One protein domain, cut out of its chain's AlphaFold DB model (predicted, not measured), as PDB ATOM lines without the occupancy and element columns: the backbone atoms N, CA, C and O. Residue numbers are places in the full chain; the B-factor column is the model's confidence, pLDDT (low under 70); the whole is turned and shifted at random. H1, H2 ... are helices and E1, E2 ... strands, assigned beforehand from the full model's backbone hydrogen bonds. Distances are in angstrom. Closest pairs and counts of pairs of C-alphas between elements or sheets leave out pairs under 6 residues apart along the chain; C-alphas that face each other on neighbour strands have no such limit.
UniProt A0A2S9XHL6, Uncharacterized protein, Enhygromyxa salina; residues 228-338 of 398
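This is residues 228 to 338 of the 398 residues of an uncharacterized protein of Enhygromyxa salina (UniProt A0A2S9XHL6). One strongly twisted antiparallel sheet makes a wall, with two longer helices over one face: H1 near the edge at E1, H3 crossing over E2 and E3 at the other edge. Short H2 sits beside H3, and short H4 lies at the far end of the wall, near the end of E2. The printed part has 111 residues, with four named helices and four named strands along the chain as E1 H1 H2 E2 E3 H3 H4 E4, and sheet order E1 E4 E2 E3. The class is mixed, helices and strands; the whole is compact, with a radius of gyration of the C-alphas of 13.5 A and spans of 37 by 26 by 20 A.

Begin at residues 229 to 230, which pair antiparallel with residues 240 to 241 of the edge strand E1, residues 238 to 244. Its antiparallel neighbour is E4, residues 330 to 337; look for N 240 and O 335, 2.9 A. E4 is the antiparallel neighbour of E2, residues 280 to 288, with N 282 and O 334 at 2.8 A. E2 forms a hairpin with edge strand E3, residues 294 to 299; N 285 and O 298 are 2.8 A apart. H1, residues 252 to 262, is over E1 at a height over the sheet of 10.4 A on a local plane fitted to just 6 C-alphas, only just slantwise at 30.3 degrees on the local plane. H3, residues 304 to 316, is over E2 at a height of 6.8 A, slantwise at 50 degrees on the local plane; its closest C-alpha pair with E3 is Pro 297 and Ala 310, 5.4 A. H1 and H3 make two layers with the sheet, helices on one face; they are close but not clearly touching, about perpendicular at 77 degrees, with Ser 262 and Gln 316 their closest C-alphas at 6.0 A. H2, residues 268 to 271, only grazes the sheet and touches H3, closest at C-alphas Cys 271 and Glu 305, 5.1 A. H4, residues 321 to 324, is only just on the sheet, with 5 pairs of C-alphas within 10 A, and only grazes it. E1, H1 H2, E2 and E3, H3 H4, E4 are split strand-helix-strand units, two strands running the same way with another between them, each with a left-handed crossover. In H1 and H3 every O i to N i+4 pair is within hydrogen-bond range; H2 and H4 are too short for one.

Find C-alpha 238 at (191.072, 179.815, 216.020), where E1 begins its 19.8 A. H1 runs 15.3 A, E2 25.3 A, and H3 18.2 A from C-alpha 304 at (195.218, 160.632, 214.603). E4 runs 21.9 A to C-alpha 337 at (189.252, 176.904, 212.168).

The C-alphas of Glu 277 and Ser 290 are the two farthest apart, 40.1 A. The printed part has no cut and no long link. Mean pLDDT of the printed part is 71.9, with 40 residues under 70, among them 228 to 241 and 257 to 266.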
ATOM      1  N   TYR A 228     178.980 180.953 221.875       39.56
ATOM      2  CA  TYR A 228     180.235 180.689 221.190       39.56
ATOM      3  C   TYR A 228     181.310 181.630 221.745       39.56
ATOM      4  O   TYR A 228     181.400 182.804 221.368       39.56
ATOM      5  N   GLY A 229     182.088 181.147 222.710       39.09
ATOM      6  CA  GLY A 229     183.249 181.877 223.205       39.09
ATOM      7  C   GLY A 229     184.385 181.775 222.192       39.09
ATOM      8  O   GLY A 229     185.171 180.838 222.259       39.09
ATOM      9  N   SER A 230     184.497 182.729 221.266       37.53
ATOM     10  CA  SER A 230     185.622 182.777 220.326       37.53
ATOM     11  C   SER A 230     186.805 183.537 220.934       37.53
ATOM     12  O   SER A 230     186.685 184.733 221.209       37.53
ATOM     13  N   MET A 231     187.960 182.889 221.094       37.75
ATOM     14  CA  MET A 231     189.226 183.586 221.357       37.75
ATOM     15  C   MET A 231     189.907 183.942 220.040       37.75
ATOM     16  O   MET A 231     190.031 183.084 219.169       37.75
ATOM     17  N   SER A 232     190.386 185.181 219.900       34.38
ATOM     18  CA  SER A 232     191.189 185.607 218.756       34.38
ATOM     19  C   SER A 232     192.693 185.589 219.071       34.38
ATOM     20  O   SER A 232     193.211 186.478 219.738       34.38
ATOM     21  N   ALA A 233     193.427 184.605 218.544       35.31
ATOM     22  CA  ALA A 233     194.883 184.676 218.419       35.31
ATOM     23  C   ALA A 233     195.259 185.319 217.072       35.31
ATOM     24  O   ALA A 233     195.026 184.740 216.011       35.31
ATOM     25  N   PHE A 234     195.837 186.524 217.091       35.12
ATOM     26  CA  PHE A 234     196.321 187.187 215.875       35.12
ATOM     27  C   PHE A 234     197.357 186.304 215.153       35.12
ATOM     28  O   PHE A 234     198.467 186.114 215.643       35.12
ATOM     29  N   GLY A 235     196.988 185.793 213.972       42.44
ATOM     30  CA  GLY A 235     197.879 185.060 213.066       42.44
ATOM     31  C   GLY A 235     197.901 183.531 213.209       42.44
ATOM     32  O   GLY A 235     198.768 182.909 212.601       42.44
ATOM     33  N   GLY A 236     196.978 182.925 213.967       54.41
ATOM     34  CA  GLY A 236     196.880 181.467 214.137       54.41
ATOM     35  C   GLY A 236     195.481 180.901 213.864       54.41
ATOM     36  O   GLY A 236     194.526 181.651 213.664       54.41
ATOM     37  N   SER A 237     195.374 179.570 213.845       54.25
ATOM     38  CA  SER A 237     194.100 178.840 213.869       54.25
ATOM     39  C   SER A 237     193.273 179.266 215.085       54.25
ATOM     40  O   SER A 237     193.824 179.443 216.175       54.25
ATOM     41  N   TYR A 238     191.960 179.426 214.921       62.09
ATOM     42  CA  TYR A 238     191.072 179.815 216.020       62.09
ATOM     43  C   TYR A 238     190.317 178.599 216.540       62.09
ATOM     44  O   TYR A 238     189.825 177.784 215.758       62.09
ATOM     45  N   LEU A 239     190.217 178.501 217.865       61.69
ATOM     46  CA  LEU A 239     189.437 177.479 218.542       61.69
ATOM     47  C   LEU A 239     188.135 178.095 219.051       61.69
ATOM     48  O   LEU A 239     188.166 179.083 219.786       61.69
ATOM     49  N   ASP A 240     187.007 177.502 218.686       65.50
ATOM     50  CA  ASP A 240     185.707 177.814 219.275       65.50
ATOM     51  C   ASP A 240     185.206 176.558 219.991       65.50
ATOM     52  O   ASP A 240     185.138 175.480 219.399       65.50
ATOM     53  N   VAL A 241     184.943 176.667 221.292       64.50
ATOM     54  CA  VAL A 241     184.475 175.544 222.108       64.50
ATOM     55  C   VAL A 241     183.008 175.784 222.417       64.50
ATOM     56  O   VAL A 241     182.663 176.690 223.174       64.50
ATOM     57  N   ALA A 242     182.150 174.961 221.828       70.56
ATOM     58  CA  ALA A 242     180.735 174.916 222.147       70.56
ATOM     59  C   ALA A 242     180.474 173.836 223.203       70.56
ATOM     60  O   ALA A 242     181.095 172.771 223.210       70.56
ATOM     61  N   TYR A 243     179.528 174.112 224.093       69.94
ATOM     62  CA  TYR A 243     179.205 173.247 225.220       69.94
ATOM     63  C   TYR A 243     177.738 172.848 225.166       69.94
ATOM     64  O   TYR A 243     176.862 173.699 225.007       69.94
ATOM     65  N   GLU A 244     177.459 171.567 225.375       66.31
ATOM     66  CA  GLU A 244     176.092 171.087 225.569       66.31
ATOM     67  C   GLU A 244     175.829 170.870 227.068       66.31
ATOM     68  O   GLU A 244     176.667 170.322 227.783       66.31
ATOM     69  N   ASN A 245     174.642 171.273 227.542       62.22
ATOM     70  CA  ASN A 245     174.123 171.070 228.910       62.22
ATOM     71  C   ASN A 245     174.668 171.986 230.032       62.22
ATOM     72  O   ASN A 245     174.360 171.760 231.199       62.22
ATOM     73  N   LEU A 246     175.402 173.065 229.722       64.62
ATOM     74  CA  LEU A 246     175.845 174.025 230.755       64.62
ATOM     75  C   LEU A 246     174.716 174.886 231.342       64.62
ATOM     76  O   LEU A 246     174.850 175.383 232.456       64.62
ATOM     77  N   ALA A 247     173.608 175.059 230.614       61.34
ATOM     78  CA  ALA A 247     172.478 175.878 231.059       61.34
ATOM     79  C   ALA A 247     171.775 175.321 232.310       61.34
ATOM     80  O   ALA A 247     171.132 176.079 233.033       61.34
ATOM     81  N   ASP A 248     171.923 174.022 232.577       65.12
ATOM     82  CA  ASP A 248     171.335 173.357 233.742       65.12
ATOM     83  C   ASP A 248     172.243 173.424 234.983       65.12
ATOM     84  O   ASP A 248     171.863 172.962 236.060       65.12
ATOM     85  N   PHE A 249     173.445 173.998 234.852       67.25
ATOM     86  CA  PHE A 249     174.410 174.098 235.938       67.25
ATOM     87  C   PHE A 249     174.320 175.466 236.625       67.25
ATOM     88  O   PHE A 249     174.436 176.505 235.976       67.25
ATOM     89  N   GLU A 250     174.182 175.472 237.955       73.56
ATOM     90  CA  GLU A 250     174.074 176.696 238.775       73.56
ATOM     91  C   GLU A 250     175.251 177.668 238.552       73.56
ATOM     92  O   GLU A 250     175.104 178.886 238.662       73.56
ATOM     93  N   HIS A 251     176.410 177.135 238.158       73.25
ATOM     94  CA  HIS A 251     177.626 177.892 237.849       73.25
ATOM     95  C   HIS A 251     178.084 177.743 236.388       73.25
ATOM     96  O   HIS A 251     179.272 177.876 236.094       73.25
ATOM     97  N   GLY A 252     177.158 177.474 235.458       72.56
ATOM     98  CA  GLY A 252     177.470 177.200 234.049       72.56
ATOM     99  C   GLY A 252     178.324 178.281 233.377       72.56
ATOM    100  O   GLY A 252     179.276 177.953 232.678       72.56
ATOM    101  N   SER A 253     178.063 179.564 233.655       70.06
ATOM    102  CA  SER A 253     178.839 180.686 233.101       70.06
ATOM    103  C   SER A 253     180.274 180.764 233.636       70.06
ATOM    104  O   SER A 253     181.196 181.053 232.873       70.06
ATOM    105  N   ALA A 254     180.487 180.481 234.924       67.44
ATOM    106  CA  ALA A 254     181.821 180.425 235.520       67.44
ATOM    107  C   ALA A 254     182.610 179.224 234.979       67.44
ATOM    108  O   ALA A 254     183.785 179.361 234.645       67.44
ATOM    109  N   LEU A 255     181.943 178.078 234.803       71.44
ATOM    110  CA  LEU A 255     182.531 176.889 234.189       71.44
ATOM    111  C   LEU A 255     182.932 177.134 232.728       71.44
ATOM    112  O   LEU A 255     184.050 176.794 232.355       71.44
ATOM    113  N   THR A 256     182.083 177.785 231.921       73.56
ATOM    114  CA  THR A 256     182.444 178.199 230.553       73.56
ATOM    115  C   THR A 256     183.714 179.041 230.554       73.56
ATOM    116  O   THR A 256     184.635 178.750 229.799       73.56
ATOM    117  N   ARG A 257     183.798 180.059 231.422       67.19
ATOM    118  CA  ARG A 257     184.974 180.942 231.491       67.19
ATOM    119  C   ARG A 257     186.236 180.199 231.918       67.19
ATOM    120  O   ARG A 257     187.280 180.419 231.312       67.19
ATOM    121  N   LEU A 258     186.135 179.310 232.912       64.94
ATOM    122  CA  LEU A 258     187.255 178.466 233.339       64.94
ATOM    123  C   LEU A 258     187.763 177.628 232.172       64.94
ATOM    124  O   LEU A 258     188.948 177.677 231.865       64.94
ATOM    125  N   ILE A 259     186.867 176.922 231.480       68.50
ATOM    126  CA  ILE A 259     187.261 176.059 230.366       68.50
ATOM    127  C   ILE A 259     187.849 176.885 229.224       68.50
ATOM    128  O   ILE A 259     188.890 176.510 228.700       68.50
ATOM    129  N   THR A 260     187.255 178.027 228.871       68.00
ATOM    130  CA  THR A 260     187.797 178.908 227.828       68.00
ATOM    131  C   THR A 260     189.195 179.427 228.184       68.00
ATOM    132  O   THR A 260     190.050 179.469 227.302       68.00
ATOM    133  N   ARG A 261     189.469 179.762 229.455       65.81
ATOM    134  CA  ARG A 261     190.810 180.187 229.910       65.81
ATOM    135  C   ARG A 261     191.813 179.031 229.868       65.81
ATOM    136  O   ARG A 261     192.929 179.212 229.385       65.81
ATOM    137  N   SER A 262     191.420 177.848 230.341       58.53
ATOM    138  CA  SER A 262     192.267 176.647 230.348       58.53
ATOM    139  C   SER A 262     192.544 176.118 228.935       58.53
ATOM    140  O   SER A 262     193.634 175.633 228.658       58.53
ATOM    141  N   ALA A 263     191.579 176.236 228.019       56.47
ATOM    142  CA  ALA A 263     191.642 175.724 226.651       56.47
ATOM    143  C   ALA A 263     192.251 176.727 225.656       56.47
ATOM    144  O   ALA A 263     191.879 176.763 224.481       56.47
ATOM    145  N   SER A 264     193.235 177.515 226.093       59.66
ATOM    146  CA  SER A 264     194.176 178.199 225.203       59.66
ATOM    147  C   SER A 264     195.090 177.157 224.531       59.66
ATOM    148  O   SER A 264     196.298 177.145 224.777       59.66
ATOM    149  N   LEU A 265     194.502 176.291 223.684       61.75
ATOM    150  CA  LEU A 265     195.126 175.163 222.970       61.75
ATOM    151  C   LEU A 265     196.153 175.640 221.934       61.75
ATOM    152  O   LEU A 265     196.026 175.439 220.726       61.75
ATOM    153  N   THR A 266     197.208 176.273 222.425       66.56
ATOM    154  CA  THR A 266     198.431 176.523 221.673       66.56
ATOM    155  C   THR A 266     198.958 175.175 221.185       66.56
ATOM    156  O   THR A 266     199.173 174.264 221.986       66.56
ATOM    157  N   GLY A 267     199.109 175.029 219.865       72.19
ATOM    158  CA  GLY A 267     199.510 173.775 219.221       72.19
ATOM    159  C   GLY A 267     198.378 172.956 218.588       72.19
ATOM    160  O   GLY A 267     198.655 171.879 218.063       72.19
ATOM    161  N   ALA A 268     197.121 173.421 218.600       76.06
ATOM    162  CA  ALA A 268     196.026 172.734 217.895       76.06
ATOM    163  C   ALA A 268     196.268 172.622 216.373       76.06
ATOM    164  O   ALA A 268     195.858 171.648 215.744       76.06
ATOM    165  N   ASP A 269     197.003 173.575 215.798       76.19
ATOM    166  CA  ASP A 269     197.483 173.582 214.412       76.19
ATOM    167  C   ASP A 269     198.418 172.405 214.091       76.19
ATOM    168  O   ASP A 269     198.421 171.899 212.971       76.19
ATOM    169  N   ALA A 270     199.167 171.907 215.080       83.12
ATOM    170  CA  ALA A 270     199.987 170.709 214.913       83.12
ATOM    171  C   ALA A 270     199.145 169.424 214.840       83.12
ATOM    172  O   ALA A 270     199.605 168.423 214.283       83.12
ATOM    173  N   CYS A 271     197.931 169.442 215.401       84.50
ATOM    174  CA  CYS A 271     197.016 168.306 215.379       84.50
ATOM    175  C   CYS A 271     196.160 168.250 214.115       84.50
ATOM    176  O   CYS A 271     195.798 167.146 213.721       84.50
ATOM    177  N   VAL A 272     195.852 169.397 213.497       83.25
ATOM    178  CA  VAL A 272     195.031 169.490 212.278       83.25
ATOM    179  C   VAL A 272     195.765 170.353 211.239       83.25
ATOM    180  O   VAL A 272     195.507 171.553 211.123       83.25
ATOM    181  N   PRO A 273     196.748 169.783 210.517       72.44
ATOM    182  CA  PRO A 273     197.627 170.553 209.635       72.44
ATOM    183  C   PRO A 273     196.959 171.003 208.324       72.44
ATOM    184  O   PRO A 273     197.479 171.899 207.660       72.44
ATOM    185  N   GLU A 274     195.831 170.400 207.938       80.75
ATOM    186  CA  GLU A 274     195.106 170.686 206.691       80.75
ATOM    187  C   GLU A 274     193.708 171.257 206.972       80.75
ATOM    188  O   GLU A 274     192.700 170.721 206.530       80.75
ATOM    189  N   LEU A 275     193.640 172.361 207.719       75.50
ATOM    190  CA  LEU A 275     192.381 173.084 207.903       75.50
ATOM    191  C   LEU A 275     192.046 173.894 206.650       75.50
ATOM    192  O   LEU A 275     192.833 174.745 206.225       75.50
ATOM    193  N   ASP A 276     190.868 173.655 206.084       77.06
ATOM    194  CA  ASP A 276     190.288 174.535 205.077       77.06
ATOM    195  C   ASP A 276     189.647 175.787 205.717       77.06
ATOM    196  O   ASP A 276     189.675 175.993 206.936       77.06
ATOM    197  N   GLU A 277     189.106 176.672 204.875       74.19
ATOM    198  CA  GLU A 277     188.437 177.902 205.325       74.19
ATOM    199  C   GLU A 277     187.139 177.626 206.107       74.19
ATOM    200  O   GLU A 277     186.692 178.489 206.867       74.19
ATOM    201  N   GLU A 278     186.527 176.448 205.936       76.88
ATOM    202  CA  GLU A 278     185.295 176.065 206.635       76.88
ATOM    203  C   GLU A 278     185.594 175.599 208.071       76.88
ATOM    204  O   GLU A 278     184.774 175.801 208.976       76.88
ATOM    205  N   GLY A 279     186.807 175.089 208.302       80.50
ATOM    206  CA  GLY A 279     187.257 174.563 209.581       80.50
ATOM    207  C   GLY A 279     186.640 173.200 209.888       80.50
ATOM    208  O   GLY A 279     185.609 172.802 209.349       80.50
ATOM    209  N   GLU A 280     187.255 172.478 210.817       83.31
ATOM    210  CA  GLU A 280     186.781 171.166 211.241       83.31
ATOM    211  C   GLU A 280     186.202 171.213 212.651       83.31
ATOM    212  O   GLU A 280     186.646 171.957 213.524       83.31
ATOM    213  N   SER A 281     185.160 170.415 212.877       82.06
ATOM    214  CA  SER A 281     184.472 170.337 214.165       82.06
ATOM    215  C   SER A 281     184.637 168.944 214.748       82.06
ATOM    216  O   SER A 281     184.240 167.956 214.130       82.06
ATOM    217  N   PHE A 282     185.180 168.869 215.956       81.81
ATOM    218  CA  PHE A 282     185.434 167.630 216.673       81.81
ATOM    219  C   PHE A 282     184.604 167.607 217.956       81.81
ATOM    220  O   PHE A 282     184.759 168.462 218.824       81.81
ATOM    221  N   ALA A 283     183.722 166.620 218.091       83.75
ATOM    222  CA  ALA A 283     182.963 166.407 219.318       83.75
ATOM    223  C   ALA A 283     183.727 165.469 220.262       83.75
ATOM    224  O   ALA A 283     184.099 164.350 219.887       83.75
ATOM    225  N   PHE A 284     183.924 165.921 221.497       82.19
ATOM    226  CA  PHE A 284     184.544 165.192 222.591       82.19
ATOM    227  C   PHE A 284     183.577 165.085 223.765       82.19
ATOM    228  O   PHE A 284     182.976 166.060 224.207       82.19
ATOM    229  N   THR A 285     183.467 163.888 224.321       84.25
ATOM    230  CA  THR A 285     182.890 163.691 225.648       84.25
ATOM    231  C   THR A 285     184.024 163.652 226.655       84.25
ATOM    232  O   THR A 285     184.932 162.822 226.563       84.25
ATOM    233  N   VAL A 286     183.972 164.568 227.606       82.94
ATOM    234  CA  VAL A 286     184.898 164.672 228.717       82.94
ATOM    235  C   VAL A 286     184.193 164.180 229.972       82.94
ATOM    236  O   VAL A 286     183.165 164.718 230.376       82.94
ATOM    237  N   GLU A 287     184.738 163.140 230.586       82.44
ATOM    238  CA  GLU A 287     184.242 162.615 231.857       82.44
ATOM    239  C   GLU A 287     185.190 163.082 232.970       82.44
ATOM    240  O   GLU A 287     186.397 163.179 232.753       82.44
ATOM    241  N   PHE A 288     184.665 163.359 234.160       81.19
ATOM    242  CA  PHE A 288     185.478 163.592 235.352       81.19
ATOM    243  C   PHE A 288     185.221 162.464 236.346       81.19
ATOM    244  O   PHE A 288     184.099 161.963 236.460       81.19
ATOM    245  N   ASP A 289     186.257 162.025 237.053       79.75
ATOM    246  CA  ASP A 289     186.065 161.073 238.140       79.75
ATOM    247  C   ASP A 289     185.478 161.747 239.394       79.75
ATOM    248  O   ASP A 289     185.262 162.959 239.458       79.75
ATOM    249  N   SER A 290     185.203 160.949 240.428       74.19
ATOM    250  CA  SER A 290     184.652 161.453 241.692       74.19
ATOM    251  C   SER A 290     185.574 162.426 242.435       74.19
ATOM    252  O   SER A 290     185.120 163.107 243.354       74.19
ATOM    253  N   GLU A 291     186.858 162.465 242.084       72.44
ATOM    254  CA  GLU A 291     187.849 163.359 242.679       72.44
ATOM    255  C   GLU A 291     187.991 164.666 241.879       72.44
ATOM    256  O   GLU A 291     188.554 165.634 242.398       72.44
ATOM    257  N   GLY A 292     187.381 164.730 240.688       71.06
ATOM    258  CA  GLY A 292     187.447 165.857 239.766       71.06
ATOM    259  C   GLY A 292     188.599 165.747 238.765       71.06
ATOM    260  O   GLY A 292     188.930 166.732 238.109       71.06
ATOM    261  N   HIS A 293     189.238 164.580 238.646       77.38
ATOM    262  CA  HIS A 293     190.261 164.363 237.633       77.38
ATOM    263  C   HIS A 293     189.620 164.124 236.277       77.38
ATOM    264  O   HIS A 293     188.671 163.353 236.136       77.38
ATOM    265  N   LEU A 294     190.179 164.792 235.275       79.31
ATOM    266  CA  LEU A 294     189.818 164.602 233.887       79.31
ATOM    267  C   LEU A 294     190.094 163.151 233.478       79.31
ATOM    268  O   LEU A 294     191.238 162.697 233.481       79.31
ATOM    269  N   LEU A 295     189.048 162.419 233.113       81.06
ATOM    270  CA  LEU A 295     189.189 161.152 232.415       81.06
ATOM    271  C   LEU A 295     189.449 161.454 230.940       81.06
ATOM    272  O   LEU A 295     188.869 162.383 230.376       81.06
ATOM    273  N   ARG A 296     190.326 160.654 230.320       81.44
ATOM    274  CA  ARG A 296     190.767 160.842 228.931       81.44
ATOM    275  C   ARG A 296     189.588 161.205 228.011       81.44
ATOM    276  O   ARG A 296     188.652 160.396 227.925       81.44
ATOM    277  N   PRO A 297     189.633 162.358 227.313       81.81
ATOM    278  CA  PRO A 297     188.563 162.778 226.419       81.81
ATOM    279  C   PRO A 297     188.256 161.691 225.388       81.81
ATOM    280  O   PRO A 297     189.159 161.142 224.749       81.81
ATOM    281  N   ARG A 298     186.974 161.364 225.215       83.19
ATOM    282  CA  ARG A 298     186.511 160.412 224.199       83.19
ATOM    283  C   ARG A 298     185.932 161.183 223.022       83.19
ATOM    284  O   ARG A 298     184.846 161.743 223.127       83.19
ATOM    285  N   GLY A 299     186.663 161.219 221.913       79.56
ATOM    286  CA  GLY A 299     186.161 161.772 220.656       79.56
ATOM    287  C   GLY A 299     185.180 160.820 219.968       79.56
ATOM    288  O   GLY A 299     185.365 159.602 220.010       79.56
ATOM    289  N   GLU A 300     184.157 161.363 219.305       79.44
ATOM    290  CA  GLU A 300     183.311 160.577 218.387       79.44
ATOM    291  C   GLU A 300     184.060 160.228 217.087       79.44
ATOM    292  O   GLU A 300     183.800 159.200 216.457       79.44
ATOM    293  N   ALA A 301     185.024 161.069 216.702       74.31
ATOM    294  CA  ALA A 301     185.861 160.872 215.530       74.31
ATOM    295  C   ALA A 301     187.017 159.900 215.821       74.31
ATOM    296  O   ALA A 301     187.785 160.071 216.768       74.31
ATOM    297  N   SER A 302     187.181 158.891 214.964       71.56
ATOM    298  CA  SER A 302     188.351 158.012 214.969       71.56
ATOM    299  C   SER A 302     189.415 158.555 214.010       71.56
ATOM    300  O   SER A 302     189.202 158.540 212.800       71.56
ATOM    301  N   GLY A 303     190.560 158.999 214.524       86.19
ATOM    302  CA  GLY A 303     191.658 159.521 213.705       86.19
ATOM    303  C   GLY A 303     192.851 159.962 214.549       86.19
ATOM    304  O   GLY A 303     192.723 160.154 215.758       86.19
ATOM    305  N   SER A 304     194.022 160.112 213.923       87.50
ATOM    306  CA  SER A 304     195.218 160.632 214.603       87.50
ATOM    307  C   SER A 304     195.043 162.080 215.063       87.50
ATOM    308  O   SER A 304     195.591 162.451 216.093       87.50
ATOM    309  N   GLU A 305     194.247 162.866 214.340       87.31
ATOM    310  CA  GLU A 305     193.959 164.278 214.630       87.31
ATOM    311  C   GLU A 305     193.065 164.401 215.868       87.31
ATOM    312  O   GLU A 305     193.422 165.082 216.826       87.31
ATOM    313  N   ALA A 306     191.970 163.632 215.917       85.38
ATOM    314  CA  ALA A 306     191.095 163.554 217.087       85.38
ATOM    315  C   ALA A 306     191.842 163.055 218.337       85.38
ATOM    316  O   ALA A 306     191.619 163.571 219.429       85.38
ATOM    317  N   GLN A 307     192.763 162.093 218.188       87.38
ATOM    318  CA  GLN A 307     193.599 161.638 219.302       87.38
ATOM    319  C   GLN A 307     194.587 162.717 219.759       87.38
ATOM    320  O   GLN A 307     194.752 162.907 220.960       87.38
ATOM    321  N   CYS A 308     195.211 163.432 218.821       88.88
ATOM    322  CA  CYS A 308     196.110 164.543 219.128       88.88
ATOM    323  C   CYS A 308     195.374 165.665 219.875       88.88
ATOM    324  O   CYS A 308     195.851 166.126 220.907       88.88
ATOM    325  N   LEU A 309     194.179 166.049 219.412       85.31
ATOM    326  CA  LEU A 309     193.334 167.043 220.079       85.31
ATOM    327  C   LEU A 309     192.859 166.571 221.458       85.31
ATOM    328  O   LEU A 309     192.854 167.367 222.391       85.31
ATOM    329  N   ALA A 310     192.505 165.293 221.615       85.00
ATOM    330  CA  ALA A 310     192.155 164.725 222.917       85.00
ATOM    331  C   ALA A 310     193.337 164.778 223.896       85.00
ATOM    332  O   ALA A 310     193.146 165.155 225.048       85.00
ATOM    333  N   ASP A 311     194.548 164.450 223.438       85.69
ATOM    334  CA  ASP A 311     195.758 164.513 224.261       85.69
ATOM    335  C   ASP A 311     196.115 165.974 224.612       85.69
ATOM    336  O   ASP A 311     196.547 166.256 225.729       85.69
ATOM    337  N   LEU A 312     195.883 166.920 223.694       84.56
ATOM    338  CA  LEU A 312     196.080 168.353 223.933       84.56
ATOM    339  C   LEU A 312     195.054 168.909 224.933       84.56
ATOM    340  O   LEU A 312     195.429 169.634 225.852       84.56
ATOM    341  N   LEU A 313     193.779 168.535 224.792       83.31
ATOM    342  CA  LEU A 313     192.726 168.853 225.759       83.31
ATOM    343  C   LEU A 313     193.052 168.262 227.129       83.31
ATOM    344  O   LEU A 313     192.917 168.956 228.126       83.31
ATOM    345  N   GLU A 314     193.525 167.016 227.189       82.38
ATOM    346  CA  GLU A 314     193.929 166.383 228.447       82.38
ATOM    347  C   GLU A 314     195.092 167.122 229.117       82.38
ATOM    348  O   GLU A 314     195.094 167.317 230.333       82.38
ATOM    349  N   ALA A 315     196.056 167.578 228.318       81.06
ATOM    350  CA  ALA A 315     197.221 168.302 228.801       81.06
ATOM    351  C   ALA A 315     196.922 169.739 229.253       81.06
ATOM    352  O   ALA A 315     197.707 170.283 230.023       81.06
ATOM    353  N   GLN A 316     195.851 170.371 228.760       79.69
ATOM    354  CA  GLN A 316     195.582 171.794 229.012       79.69
ATOM    355  C   GLN A 316     194.316 172.061 229.830       79.69
ATOM    356  O   GLN A 316     194.224 173.083 230.512       79.69
ATOM    357  N   LEU A 317     193.343 171.150 229.815       78.88
ATOM    358  CA  LEU A 317     192.106 171.294 230.571       78.88
ATOM    359  C   LEU A 317     192.340 170.960 232.048       78.88
ATOM    360  O   LEU A 317     192.043 169.870 232.538       78.88
ATOM    361  N   HIS A 318     192.868 171.938 232.771       74.00
ATOM    362  CA  HIS A 318     193.022 171.886 234.216       74.00
ATOM    363  C   HIS A 318     191.873 172.635 234.885       74.00
ATOM    364  O   HIS A 318     191.943 173.845 235.095       74.00
ATOM    365  N   LEU A 319     190.812 171.906 235.230       71.00
ATOM    366  CA  LEU A 319     189.805 172.421 236.151       71.00
ATOM    367  C   LEU A 319     190.294 172.237 237.595       71.00
ATOM    368  O   LEU A 319     190.853 171.184 237.918       71.00
ATOM    369  N   PRO A 320     190.064 173.214 238.489       68.88
ATOM    370  CA  PRO A 320     190.246 172.998 239.914       68.88
ATOM    371  C   PRO A 320     189.434 171.777 240.357       68.88
ATOM    372  O   PRO A 320     188.247 171.671 240.044       68.88
ATOM    373  N   ALA A 321     190.052 170.861 241.109       69.38
ATOM    374  CA  ALA A 321     189.384 169.645 241.576       69.38
ATOM    375  C   ALA A 321     188.018 169.906 242.258       69.38
ATOM    376  O   ALA A 321     187.092 169.135 242.009       69.38
ATOM    377  N   PRO A 322     187.823 170.972 243.068       69.69
ATOM    378  CA  PRO A 322     186.512 171.279 243.640       69.69
ATOM    379  C   PRO A 322     185.447 171.598 242.580       69.69
ATOM    380  O   PRO A 322     184.341 171.074 242.679       69.69
ATOM    381  N   ALA A 323     185.796 172.364 241.539       67.19
ATOM    382  CA  ALA A 323     184.890 172.720 240.445       67.19
ATOM    383  C   ALA A 323     184.471 171.499 239.609       67.19
ATOM    384  O   ALA A 323     183.337 171.418 239.133       67.19
ATOM    385  N   ALA A 324     185.388 170.542 239.437       68.94
ATOM    386  CA  ALA A 324     185.144 169.315 238.684       68.94
ATOM    387  C   ALA A 324     184.316 168.277 239.467       68.94
ATOM    388  O   ALA A 324     183.625 167.449 238.866       68.94
ATOM    389  N   ARG A 325     184.319 168.328 240.809       69.25
ATOM    390  CA  ARG A 325     183.485 167.451 241.644       69.25
ATOM    391  C   ARG A 325     182.008 167.782 241.450       69.25
ATOM    392  O   ARG A 325     181.507 168.791 241.934       69.25
ATOM    393  N   GLY A 326     181.296 166.875 240.791       66.50
ATOM    394  CA  GLY A 326     179.864 167.016 240.513       66.50
ATOM    395  C   GLY A 326     179.535 167.254 239.043       66.50
ATOM    396  O   GLY A 326     178.356 167.364 238.719       66.50
ATOM    397  N   LEU A 327     180.539 167.273 238.160       70.19
ATOM    398  CA  LEU A 327     180.356 167.213 236.711       70.19
ATOM    399  C   LEU A 327     180.440 165.746 236.252       70.19
ATOM    400  O   LEU A 327     181.544 165.238 236.075       70.19
ATOM    401  N   PRO A 328     179.315 165.019 236.089       65.94
ATOM    402  CA  PRO A 328     179.372 163.607 235.706       65.94
ATOM    403  C   PRO A 328     179.857 163.409 234.262       65.94
ATOM    404  O   PRO A 328     180.576 162.456 233.984       65.94
ATOM    405  N   GLU A 329     179.468 164.298 233.348       79.00
ATOM    406  CA  GLU A 329     179.809 164.238 231.927       79.00
ATOM    407  C   GLU A 329     179.690 165.648 231.338       79.00
ATOM    408  O   GLU A 329     178.674 166.320 231.530       79.00
ATOM    409  N   LEU A 330     180.719 166.097 230.626       77.69
ATOM    410  CA  LEU A 330     180.733 167.352 229.886       77.69
ATOM    411  C   LEU A 330     180.944 167.044 228.404       77.69
ATOM    412  O   LEU A 330     181.925 166.409 228.022       77.69
ATOM    413  N   ARG A 331     180.037 167.510 227.546       78.94
ATOM    414  CA  ARG A 331     180.196 167.403 226.092       78.94
ATOM    415  C   ARG A 331     180.785 168.695 225.550       78.94
ATOM    416  O   ARG A 331     180.178 169.757 225.675       78.94
ATOM    417  N   LEU A 332     181.979 168.573 224.981       79.50
ATOM    418  CA  LEU A 332     182.744 169.642 224.360       79.50
ATOM    419  C   LEU A 332     182.722 169.450 222.848       79.50
ATOM    420  O   LEU A 332     183.212 168.443 222.346       79.50
ATOM    421  N   THR A 333     182.223 170.430 222.110       79.31
ATOM    422  CA  THR A 333     182.414 170.492 220.661       79.31
ATOM    423  C   THR A 333     183.506 171.505 220.382       79.31
ATOM    424  O   THR A 333     183.348 172.694 220.637       79.31
ATOM    425  N   VAL A 334     184.636 171.020 219.888       79.75
ATOM    426  CA  VAL A 334     185.810 171.821 219.569       79.75
ATOM    427  C   VAL A 334     185.821 172.088 218.074       79.75
ATOM    428  O   VAL A 334     186.025 171.183 217.267       79.75
ATOM    429  N   HIS A 335     185.607 173.338 217.701       77.69
ATOM    430  CA  HIS A 335     185.731 173.815 216.337       77.69
ATOM    431  C   HIS A 335     187.143 174.360 216.139       77.69
ATOM    432  O   HIS A 335     187.527 175.349 216.763       77.69
ATOM    433  N   VAL A 336     187.918 173.716 215.273       78.44
ATOM    434  CA  VAL A 336     189.241 174.174 214.859       78.44
ATOM    435  C   VAL A 336     189.073 174.850 213.504       78.44
ATOM    436  O   VAL A 336     188.722 174.205 212.522       78.44
ATOM    437  N   ARG A 337     189.287 176.163 213.435       76.19
ATOM    438  CA  ARG A 337     189.252 176.904 212.168       76.19
ATOM    439  C   ARG A 337     190.660 177.206 211.700       76.19
ATOM    440  O   ARG A 337     191.505 177.587 212.511       76.19
ATOM    441  N   GLY A 338     190.888 177.074 210.393       73.75
ATOM    442  CA  GLY A 338     192.125 177.523 209.766       73.75
ATOM    443  C   GLY A 338     192.383 179.015 210.022       73.75
ATOM    444  O   GLY A 338     191.483 179.749 210.454       73.75
TER     445      GLY A 338